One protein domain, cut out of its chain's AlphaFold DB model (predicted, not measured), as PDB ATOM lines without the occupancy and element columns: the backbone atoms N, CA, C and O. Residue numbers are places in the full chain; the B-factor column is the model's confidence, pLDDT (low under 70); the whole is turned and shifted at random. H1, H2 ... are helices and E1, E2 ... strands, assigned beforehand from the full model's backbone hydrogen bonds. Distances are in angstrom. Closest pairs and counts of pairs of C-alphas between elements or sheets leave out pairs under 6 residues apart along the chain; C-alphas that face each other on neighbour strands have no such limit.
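This is residues 2 to 68 and 113 to 128 of the 137 residues of an uncharacterized protein of Aphanomyces astaci (UniProt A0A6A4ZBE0). What is the shape? Three helices, H2, H3 and H4, make an open triangle at one end of an elongated model, with H4 as its longest side. At the other end are a small two-stranded sheet, H1, and residues 117 to 128 with no named element. What is it made of? The 83 printed residues hold, in order, H1 H2 H3 H4 E1 E2, mostly helix, the sheet E1 - E2 being antiparallel. The whole is only just loose, close to compact, with a radius of gyration of the C-alphas of 14.4 A and spans of 44 by 23 by 21 A.

Where are the helices? H1 is residues 2 to 6, from C-alpha 2 at (16.120, 50.629, 53.491). H2 is 13 to 23, 15.3 A long; H3 is 25 to 33, 12.2 A; H4 is 38 to 55, 25.4 A. Where are the strands? E1 is 58 to 61 and E2 is 113 to 116, ending at C-alpha 116 (8.346, 53.589, 53.384).

How do the helices meet? H2 touches residues 45 to 50 of H4, about perpendicular at 79 degrees, closest at the C-alphas of Thr 13 and Cys 49, 5.6 A. H3 and H4 touch only at the corner, closest at the C-alphas of Met 32 and Ala 41, 5.5 A. Every helix O i to N i+4 pair is within hydrogen-bond range. What joins the strands? N 59 and O 115 are 2.8 A apart, within hydrogen-bond range. Where is H1? It is apart from H4; its closest C-alphas to E2 are Arg 5 and Ala 115, 7.3 A.

Is anything missing? Residues 69 to 112 are not printed; C-alphas 68 and 113 are 18.2 A apart across the cut. Where is confidence low? The pLDDT is under 70 at residues 65 to 66 and 124 to 128.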
ATOM      1  N   GLU A   2      16.685  51.988  53.590       89.31
ATOM      2  CA  GLU A   2      16.120  50.629  53.491       89.31
ATOM      3  C   GLU A   2      16.666  49.701  54.583       89.31
ATOM      4  O   GLU A   2      15.916  49.347  55.476       89.31
ATOM      5  N   SER A   3      17.988  49.493  54.647       87.88
ATOM      6  CA  SER A   3      18.622  48.636  55.667       87.88
ATOM      7  C   SER A   3      18.270  48.994  57.119       87.88
ATOM      8  O   SER A   3      18.104  48.118  57.959       87.88
ATOM      9  N   VAL A   4      18.127  50.289  57.424       85.44
ATOM     10  CA  VAL A   4      17.732  50.776  58.759       85.44
ATOM     11  C   VAL A   4      16.285  50.386  59.065       85.44
ATOM     12  O   VAL A   4      15.963  50.043  60.197       85.44
ATOM     13  N   ARG A   5      15.400  50.445  58.066       86.44
ATOM     14  CA  ARG A   5      13.986  50.091  58.218       86.44
ATOM     15  C   ARG A   5      13.730  48.591  58.134       86.44
ATOM     16  O   ARG A   5      12.806  48.149  58.805       86.44
ATOM     17  N   ASP A   6      14.546  47.839  57.403       84.75
ATOM     18  CA  ASP A   6      14.506  46.372  57.382       84.75
ATOM     19  C   ASP A   6      14.837  45.795  58.764       84.75
ATOM     20  O   ASP A   6      14.193  44.852  59.207       84.75
ATOM     21  N   GLY A   7      15.767  46.423  59.495       81.81
ATOM     22  CA  GLY A   7      16.035  46.121  60.909       81.81
ATOM     23  C   GLY A   7      15.024  46.719  61.898       81.81
ATOM     24  O   GLY A   7      15.272  46.717  63.099       81.81
ATOM     25  N   GLU A   8      13.916  47.293  61.415       80.62
ATOM     26  CA  GLU A   8      12.895  47.968  62.229       80.62
ATOM     27  C   GLU A   8      13.461  49.071  63.152       80.62
ATOM     28  O   GLU A   8      12.903  49.381  64.207       80.62
ATOM     29  N   HIS A   9      14.554  49.729  62.763       83.38
ATOM     30  CA  HIS A   9      15.141  50.812  63.551       83.38
ATOM     31  C   HIS A   9      14.451  52.156  63.294       83.38
ATOM     32  O   HIS A   9      13.830  52.401  62.248       83.38
ATOM     33  N   PHE A  10      14.572  53.060  64.267       81.81
ATOM     34  CA  PHE A  10      14.068  54.423  64.150       81.81
ATOM     35  C   PHE A  10      14.841  55.190  63.067       81.81
ATOM     36  O   PHE A  10      16.067  55.141  63.014       81.81
ATOM     37  N   LEU A  11      14.133  55.918  62.202       87.31
ATOM     38  CA  LEU A  11      14.745  56.688  61.120       87.31
ATOM     39  C   LEU A  11      14.168  58.101  61.109       87.31
ATOM     40  O   LEU A  11      12.958  58.297  61.070       87.31
ATOM     41  N   THR A  12      15.042  59.105  61.103       89.25
ATOM     42  CA  THR A  12      14.657  60.524  61.067       89.25
ATOM     43  C   THR A  12      15.566  61.297  60.125       89.25
ATOM     44  O   THR A  12      16.619  60.812  59.711       89.25
ATOM     45  N   THR A  13      15.196  62.540  59.818       89.00
ATOM     46  CA  THR A  13      16.073  63.474  59.099       89.00
ATOM     47  C   THR A  13      17.394  63.706  59.834       89.00
ATOM     48  O   THR A  13      18.422  63.832  59.177       89.00
ATOM     49  N   ALA A  14      17.408  63.667  61.171       87.88
ATOM     50  CA  ALA A  14      18.641  63.741  61.954       87.88
ATOM     51  C   ALA A  14      19.576  62.553  61.676       87.88
ATOM     52  O   ALA A  14      20.766  62.762  61.465       87.88
ATOM     53  N   HIS A  15      19.051  61.327  61.566       89.94
ATOM     54  CA  HIS A  15      19.853  60.160  61.172       89.94
ATOM     55  C   HIS A  15      20.465  60.328  59.773       89.94
ATOM     56  O   HIS A  15      21.620  59.971  59.559       89.94
ATOM     57  N   LEU A  16      19.723  60.922  58.829       93.25
ATOM     58  CA  LEU A  16      20.246  61.244  57.495       93.25
ATOM     59  C   LEU A  16      21.374  62.281  57.563       93.25
ATOM     60  O   LEU A  16      22.381  62.135  56.874       93.25
ATOM     61  N   VAL A  17      21.242  63.294  58.423       92.25
ATOM     62  CA  VAL A  17      22.303  64.281  58.671       92.25
ATOM     63  C   VAL A  17      23.537  63.629  59.291       92.25
ATOM     64  O   VAL A  17      24.644  63.875  58.819       92.25
ATOM     65  N   THR A  18      23.374  62.766  60.293       92.69
ATOM     66  CA  THR A  18      24.485  62.012  60.893       92.69
ATOM     67  C   THR A  18      25.179  61.136  59.855       92.69
ATOM     68  O   THR A  18      26.404  61.146  59.768       92.69
ATOM     69  N   TRP A  19      24.418  60.459  58.991       93.56
ATOM     70  CA  TRP A  19      24.992  59.682  57.896       93.56
ATOM     71  C   TRP A  19      25.829  60.556  56.950       93.56
ATOM     72  O   TRP A  19      26.944  60.172  56.594       93.56
ATOM     73  N   MET A  20      25.342  61.751  56.591       93.62
ATOM     74  CA  MET A  20      26.095  62.706  55.768       93.62
ATOM     75  C   MET A  20      27.356  63.218  56.469       93.62
ATOM     76  O   MET A  20      28.382  63.356  55.810       93.62
ATOM     77  N   LYS A  21      27.317  63.452  57.785       93.25
ATOM     78  CA  LYS A  21      28.511  63.826  58.562       93.25
ATOM     79  C   LYS A  21      29.597  62.754  58.461       93.25
ATOM     80  O   LYS A  21      30.748  63.092  58.219       93.25
ATOM     81  N   SER A  22      29.228  61.482  58.594       94.31
ATOM     82  CA  SER A  22      30.186  60.371  58.560       94.31
ATOM     83  C   SER A  22      30.712  60.064  57.156       94.31
ATOM     84  O   SER A  22      31.889  59.764  57.000       94.31
ATOM     85  N   HIS A  23      29.864  60.143  56.125       94.31
ATOM     86  CA  HIS A  23      30.208  59.641  54.784       94.31
ATOM     87  C   HIS A  23      30.488  60.745  53.759       94.31
ATOM     88  O   HIS A  23      31.085  60.485  52.715       94.31
ATOM     89  N   ARG A  24      30.031  61.977  54.007       93.75
ATOM     90  CA  ARG A  24      30.146  63.125  53.091       93.75
ATOM     91  C   ARG A  24      30.525  64.429  53.826       93.75
ATOM     92  O   ARG A  24      29.904  65.463  53.569       93.75
ATOM     93  N   PRO A  25      31.557  64.436  54.692       93.88
ATOM     94  CA  PRO A  25      31.885  65.601  55.519       93.88
ATOM     95  C   PRO A  25      32.290  66.832  54.697       93.88
ATOM     96  O   PRO A  25      31.871  67.941  55.013       93.88
ATOM     97  N   LEU A  26      33.051  66.648  53.610       95.88
ATOM     98  CA  LEU A  26      33.493  67.752  52.747       95.88
ATOM     99  C   LEU A  26      32.323  68.420  52.022       95.88
ATOM    100  O   LEU A  26      32.233  69.644  51.981       95.88
ATOM    101  N   TRP A  27      31.399  67.614  51.494       95.25
ATOM    102  CA  TRP A  27      30.191  68.131  50.854       95.25
ATOM    103  C   TRP A  27      29.312  68.866  51.863       95.25
ATOM    104  O   TRP A  27      28.811  69.946  51.565       95.25
ATOM    105  N   LEU A  28      29.154  68.306  53.067       94.38
ATOM    106  CA  LEU A  28      28.369  68.933  54.120       94.38
ATOM    107  C   LEU A  28      28.970  70.280  54.528       94.38
ATOM    108  O   LEU A  28      28.232  71.251  54.635       94.38
ATOM    109  N   LYS A  29      30.295  70.360  54.693       93.94
ATOM    110  CA  LYS A  29      30.986  71.618  54.991       93.94
ATOM    111  C   LYS A  29      30.742  72.658  53.895       93.94
ATOM    112  O   LYS A  29      30.214  73.723  54.187       93.94
ATOM    113  N   ALA A  30      30.993  72.302  52.635       95.19
ATOM    114  CA  ALA A  30      30.753  73.198  51.504       95.19
ATOM    115  C   ALA A  30      29.282  73.644  51.402       95.19
ATOM    116  O   ALA A  30      28.995  74.788  51.065       95.19
ATOM    117  N   TYR A  31      28.331  72.757  51.713       93.94
ATOM    118  CA  TYR A  31      26.910  73.097  51.736       93.94
ATOM    119  C   TYR A  31      26.575  74.132  52.813       93.94
ATOM    120  O   TYR A  31      25.754  75.016  52.559       93.94
ATOM    121  N   MET A  32      27.170  73.999  54.002       93.31
ATOM    122  CA  MET A  32      26.941  74.893  55.140       93.31
ATOM    123  C   MET A  32      27.605  76.258  54.915       93.31
ATOM    124  O   MET A  32      26.952  77.271  55.145       93.31
ATOM    125  N   ASP A  33      28.824  76.291  54.363       93.12
ATOM    126  CA  ASP A  33      29.607  77.518  54.127       93.12
ATOM    127  C   ASP A  33      28.916  78.507  53.162       93.12
ATOM    128  O   ASP A  33      29.135  79.713  53.225       93.12
ATOM    129  N   VAL A  34      28.041  78.022  52.272       93.94
ATOM    130  CA  VAL A  34      27.285  78.856  51.311       93.94
ATOM    131  C   VAL A  34      26.038  79.501  51.947       93.94
ATOM    132  O   VAL A  34      25.304  80.253  51.302       93.94
ATOM    133  N   LYS A  35      25.724  79.190  53.207       92.06
ATOM    134  CA  LYS A  35      24.504  79.659  53.877       92.06
ATOM    135  C   LYS A  35      24.780  80.889  54.729       92.06
ATOM    136  O   LYS A  35      25.866  81.090  55.244       92.06
ATOM    137  N   LEU A  36      23.734  81.696  54.907       89.62
ATOM    138  CA  LEU A  36      23.815  82.965  55.633       89.62
ATOM    139  C   LEU A  36      24.237  82.798  57.104       89.62
ATOM    140  O   LEU A  36      24.912  83.659  57.649       89.62
ATOM    141  N   ASN A  37      23.772  81.733  57.758       93.06
ATOM    142  CA  ASN A  37      24.146  81.363  59.120       93.06
ATOM    143  C   ASN A  37      23.853  79.876  59.370       93.06
ATOM    144  O   ASN A  37      23.058  79.264  58.644       93.06
ATOM    145  N   ASP A  38      24.457  79.330  60.423       90.00
ATOM    146  CA  ASP A  38      24.386  77.907  60.768       90.00
ATOM    147  C   ASP A  38      22.958  77.424  61.048       90.00
ATOM    148  O   ASP A  38      22.572  76.341  60.606       90.00
ATOM    149  N   ASP A  39      22.127  78.244  61.697       90.00
ATOM    150  CA  ASP A  39      20.731  77.899  61.987       90.00
ATOM    151  C   ASP A  39      19.903  77.708  60.712       90.00
ATOM    152  O   ASP A  39      19.147  76.738  60.569       90.00
ATOM    153  N   ARG A  40      20.031  78.635  59.754       90.69
ATOM    154  CA  ARG A  40      19.366  78.531  58.449       90.69
ATOM    155  C   ARG A  40      19.948  77.380  57.645       90.69
ATOM    156  O   ARG A  40      19.184  76.668  56.990       90.69
ATOM    157  N   ALA A  41      21.260  77.172  57.717       91.75
ATOM    158  CA  ALA A  41      21.935  76.070  57.053       91.75
ATOM    159  C   ALA A  41      21.377  74.726  57.527       91.75
ATOM    160  O   ALA A  41      20.875  73.943  56.716       91.75
ATOM    161  N   TYR A  42      21.323  74.521  58.842       91.19
ATOM    162  CA  TYR A  42      20.809  73.308  59.457       91.19
ATOM    163  C   TYR A  42      19.320  73.080  59.163       91.19
ATOM    164  O   TYR A  42      18.935  71.990  58.733       91.19
ATOM    165  N   LYS A  43      18.467  74.108  59.293       91.50
ATOM    166  CA  LYS A  43      17.037  73.997  58.944       91.50
ATOM    167  C   LYS A  43      16.837  73.638  57.468       91.50
ATOM    168  O   LYS A  43      16.017  72.774  57.151       91.50
ATOM    169  N   SER A  44      17.601  74.260  56.569       93.38
ATOM    170  CA  SER A  44      17.541  73.963  55.133       93.38
ATOM    171  C   SER A  44      18.012  72.540  54.812       93.38
ATOM    172  O   SER A  44      17.401  71.861  53.985       93.38
ATOM    173  N   LEU A  45      19.026  72.050  55.531       94.38
ATOM    174  CA  LEU A  45      19.539  70.692  55.407       94.38
ATOM    175  C   LEU A  45      18.497  69.655  55.843       94.38
ATOM    176  O   LEU A  45      18.248  68.695  55.117       94.38
ATOM    177  N   LEU A  46      17.827  69.872  56.980       92.19
ATOM    178  CA  LEU A  46      16.749  68.992  57.444       92.19
ATOM    179  C   LEU A  46      15.599  68.917  56.431       92.19
ATOM    180  O   LEU A  46      15.093  67.829  56.150       92.19
ATOM    181  N   GLN A  47      15.208  70.053  55.845       93.56
ATOM    182  CA  GLN A  47      14.196  70.085  54.786       93.56
ATOM    183  C   GLN A  47      14.658  69.347  53.528       93.56
ATOM    184  O   GLN A  47      13.860  68.651  52.897       93.56
ATOM    185  N   TRP A  48      15.931  69.477  53.155       94.50
ATOM    186  CA  TRP A  48      16.499  68.752  52.024       94.50
ATOM    187  C   TRP A  48      16.471  67.237  52.261       94.50
ATOM    188  O   TRP A  48      15.989  66.502  51.399       94.50
ATOM    189  N   CYS A  49      16.872  66.775  53.451       94.56
ATOM    190  CA  CYS A  49      16.775  65.370  53.855       94.56
ATOM    191  C   CYS A  49      15.335  64.852  53.814       94.56
ATOM    192  O   CYS A  49      15.097  63.741  53.345       94.56
ATOM    193  N   LEU A  50      14.369  65.655  54.267       91.88
ATOM    194  CA  LEU A  50      12.954  65.296  54.214       91.88
ATOM    195  C   LEU A  50      12.455  65.166  52.769       91.88
ATOM    196  O   LEU A  50      11.828  64.172  52.417       91.88
ATOM    197  N   LYS A  51      12.765  66.141  51.907       94.62
ATOM    198  CA  LYS A  51      12.408  66.087  50.478       94.62
ATOM    199  C   LYS A  51      13.066  64.900  49.780       94.62
ATOM    200  O   LYS A  51      12.442  64.264  48.937       94.62
ATOM    201  N   PHE A  52      14.314  64.595  50.124       94.25
ATOM    202  CA  PHE A  52      15.006  63.403  49.652       94.25
ATOM    203  C   PHE A  52      14.260  62.130  50.075       94.25
ATOM    204  O   PHE A  52      13.894  61.342  49.208       94.25
ATOM    205  N   ALA A  53      13.941  61.976  51.362       93.31
ATOM    206  CA  ALA A  53      13.184  60.834  51.870       93.31
ATOM    207  C   ALA A  53      11.829  60.673  51.152       93.31
ATOM    208  O   ALA A  53      11.543  59.597  50.628       93.31
ATOM    209  N   ASN A  54      11.057  61.758  51.025       92.19
ATOM    210  CA  ASN A  54       9.768  61.769  50.327       92.19
ATOM    211  C   ASN A  54       9.887  61.318  48.864       92.19
ATOM    212  O   ASN A  54       9.098  60.490  48.416       92.19
ATOM    213  N   ARG A  55      10.900  61.800  48.129       94.88
ATOM    214  CA  ARG A  55      11.153  61.375  46.737       94.88
ATOM    215  C   ARG A  55      11.493  59.891  46.615       94.88
ATOM    216  O   ARG A  55      11.173  59.284  45.604       94.88
ATOM    217  N   HIS A  56      12.103  59.308  47.642       92.31
ATOM    218  CA  HIS A  56      12.414  57.879  47.700       92.31
ATOM    219  C   HIS A  56      11.298  57.043  48.343       92.31
ATOM    220  O   HIS A  56      11.525  55.897  48.728       92.31
ATOM    221  N   GLY A  57      10.090  57.602  48.462       92.38
ATOM    222  CA  GLY A  57       8.920  56.887  48.955       92.38
ATOM    223  C   GLY A  57       8.902  56.702  50.468       92.38
ATOM    224  O   GLY A  57       8.244  55.785  50.938       92.38
ATOM    225  N   TYR A  58       9.599  57.533  51.243       91.94
ATOM    226  CA  TYR A  58       9.521  57.547  52.706       91.94
ATOM    227  C   TYR A  58       8.683  58.732  53.174       91.94
ATOM    228  O   TYR A  58       8.862  59.840  52.696       91.94
ATOM    229  N   SER A  59       7.789  58.521  54.134       87.56
ATOM    230  CA  SER A  59       6.911  59.557  54.685       87.56
ATOM    231  C   SER A  59       7.001  59.585  56.203       87.56
ATOM    232  O   SER A  59       7.311  58.569  56.830       87.56
ATOM    233  N   HIS A  60       6.718  60.740  56.807       83.75
ATOM    234  CA  HIS A  60       6.562  60.816  58.256       83.75
ATOM    235  C   HIS A  60       5.350  59.983  58.693       83.75
ATOM    236  O   HIS A  60       4.241  60.166  58.193       83.75
ATOM    237  N   ARG A  61       5.564  59.092  59.656       81.38
ATOM    238  CA  ARG A  61       4.567  58.215  60.263       81.38
ATOM    239  C   ARG A  61       4.715  58.225  61.776       81.38
ATOM    240  O   ARG A  61       5.769  58.569  62.309       81.38
ATOM    241  N   VAL A  62       3.648  57.827  62.453       76.69
ATOM    242  CA  VAL A  62       3.702  57.529  63.880       76.69
ATOM    243  C   VAL A  62       4.422  56.184  64.060       76.69
ATOM    244  O   VAL A  62       4.027  55.201  63.422       76.69
ATOM    245  N   PRO A  63       5.501  56.131  64.855       72.25
ATOM    246  CA  PRO A  63       6.188  54.896  65.183       72.25
ATOM    247  C   PRO A  63       5.267  53.978  65.985       72.25
ATOM    248  O   PRO A  63       4.620  54.415  66.933       72.25
ATOM    249  N   CYS A  64       5.240  52.697  65.627       71.62
ATOM    250  CA  CYS A  64       4.554  51.672  66.408       71.62
ATOM    251  C   CYS A  64       5.599  50.854  67.174       71.62
ATOM    252  O   CYS A  64       6.296  50.025  66.587       71.62
ATOM    253  N   ALA A  65       5.753  51.125  68.470       68.38
ATOM    254  CA  ALA A  65       6.682  50.375  69.307       68.38
ATOM    255  C   ALA A  65       6.265  48.903  69.375       68.38
ATOM    256  O   ALA A  65       5.134  48.600  69.753       68.38
ATOM    257  N   THR A  66       7.169  47.997  69.014       69.31
ATOM    258  CA  THR A  66       6.903  46.554  69.023       69.31
ATOM    259  C   THR A  66       7.988  45.843  69.819       69.31
ATOM    260  O   THR A  66       9.163  46.147  69.665       69.31
ATOM    261  N   LYS A  67       7.586  44.902  70.683       75.38
ATOM    262  CA  LYS A  67       8.497  44.117  71.536       75.38
ATOM    263  C   LYS A  67       9.141  42.920  70.823       75.38
ATOM    264  O   LYS A  67      10.007  42.281  71.401       75.38
ATOM    265  N   ALA A  68       8.664  42.593  69.628       77.12
ATOM    266  CA  ALA A  68       9.099  41.459  68.826       77.12
ATOM    267  C   ALA A  68       9.132  41.878  67.356       77.12
ATOM    268  O   ALA A  68       8.303  42.681  66.913       77.12
ATOM    269  N   THR A 113       8.459  59.219  62.880       80.81
ATOM    270  CA  THR A 113       9.509  58.417  62.209       80.81
ATOM    271  C   THR A 113       9.329  58.436  60.686       80.81
ATOM    272  O   THR A 113       8.224  58.667  60.203       80.81
ATOM    273  N   LEU A 114      10.382  58.192  59.906       82.88
ATOM    274  CA  LEU A 114      10.295  58.001  58.455       82.88
ATOM    275  C   LEU A 114      10.062  56.522  58.128       82.88
ATOM    276  O   LEU A 114      10.908  55.680  58.417       82.88
ATOM    277  N   ALA A 115       8.948  56.209  57.464       85.31
ATOM    278  CA  ALA A 115       8.633  54.862  56.992       85.31
ATOM    279  C   ALA A 115       8.288  54.860  55.499       85.31
ATOM    280  O   ALA A 115       7.711  55.824  54.981       85.31
ATOM    281  N   LYS A 116       8.634  53.770  54.809       88.94
ATOM    282  CA  LYS A 116       8.346  53.589  53.384       88.94
ATOM    283  C   LYS A 116       6.829  53.539  53.155       88.94
ATOM    284  O   LYS A 116       6.095  52.931  53.932       88.94
ATOM    285  N   VAL A 117       6.341  54.215  52.121       87.38
ATOM    286  CA  VAL A 117       4.919  54.272  51.770       87.38
ATOM    287  C   VAL A 117       4.432  52.855  51.462       87.38
ATOM    288  O   VAL A 117       5.076  52.120  50.719       87.38
ATOM    289  N   GLY A 118       3.320  52.458  52.087       82.56
ATOM    290  CA  GLY A 118       2.779  51.098  51.990       82.56
ATOM    291  C   GLY A 118       3.499  50.051  52.853       82.56
ATOM    292  O   GLY A 118       3.179  48.871  52.750       82.56
ATOM    293  N   LYS A 119       4.459  50.446  53.701       83.06
ATOM    294  CA  LYS A 119       5.169  49.550  54.627       83.06
ATOM    295  C   LYS A 119       4.931  49.932  56.088       83.06
ATOM    296  O   LYS A 119       4.427  51.008  56.405       83.06
ATOM    297  N   SER A 120       5.317  49.019  56.974       78.38
ATOM    298  CA  SER A 120       5.192  49.155  58.424       78.38
ATOM    299  C   SER A 120       5.983  50.350  58.979       78.38
ATOM    300  O   SER A 120       7.133  50.600  58.599       78.38
ATOM    301  N   SER A 121       5.382  51.065  59.936       75.31
ATOM    302  CA  SER A 121       6.041  52.091  60.756       75.31
ATOM    303  C   SER A 121       6.544  51.553  62.102       75.31
ATOM    304  O   SER A 121       6.850  52.339  63.001       75.31
ATOM    305  N   ARG A 122       6.639  50.224  62.262       78.06
ATOM    306  CA  ARG A 122       7.128  49.599  63.497       78.06
ATOM    307  C   ARG A 122       8.567  49.979  63.814       78.06
ATOM    308  O   ARG A 122       9.380  50.183  62.904       78.06
ATOM    309  N   VAL A 123       8.843  50.111  65.105       71.56
ATOM    310  CA  VAL A 123      10.169  50.368  65.663       71.56
ATOM    311  C   VAL A 123      10.351  49.580  66.955       71.56
ATOM    312  O   VAL A 123       9.393  49.427  67.711       71.56
ATOM    313  N   GLN A 124      11.563  49.091  67.214       61.84
ATOM    314  CA  GLN A 124      11.843  48.267  68.402       61.84
ATOM    315  C   GLN A 124      11.663  49.023  69.733       61.84
ATOM    316  O   GLN A 124      11.407  48.407  70.761       61.84
ATOM    317  N   GLU A 125      11.718  50.360  69.730       59.50
ATOM    318  CA  GLU A 125      11.538  51.146  70.951       59.50
ATOM    319  C   GLU A 125      10.993  52.557  70.672       59.50
ATOM    320  O   GLU A 125      11.332  53.191  69.670       59.50
ATOM    321  N   THR A 126      10.156  53.072  71.578       53.25
ATOM    322  CA  THR A 126       9.792  54.498  71.634       53.25
ATOM    323  C   THR A 126       9.990  55.031  73.042       53.25
ATOM    324  O   THR A 126       9.558  54.403  74.009       53.25
ATOM    325  N   GLN A 127      10.546  56.238  73.131       49.53
ATOM    326  CA  GLN A 127      10.566  57.075  74.327       49.53
ATOM    327  C   GLN A 127       9.110  57.322  74.789       49.53
ATOM    328  O   GLN A 127       8.373  58.090  74.172       49.53
ATOM    329  N   LYS A 128       8.660  56.596  75.819       45.41
ATOM    330  CA  LYS A 128       7.288  56.644  76.363       45.41
ATOM    331  C   LYS A 128       7.055  57.938  77.142       45.41
ATOM    332  O   LYS A 128       7.826  58.182  78.058       45.41
TER     333      LYS A 128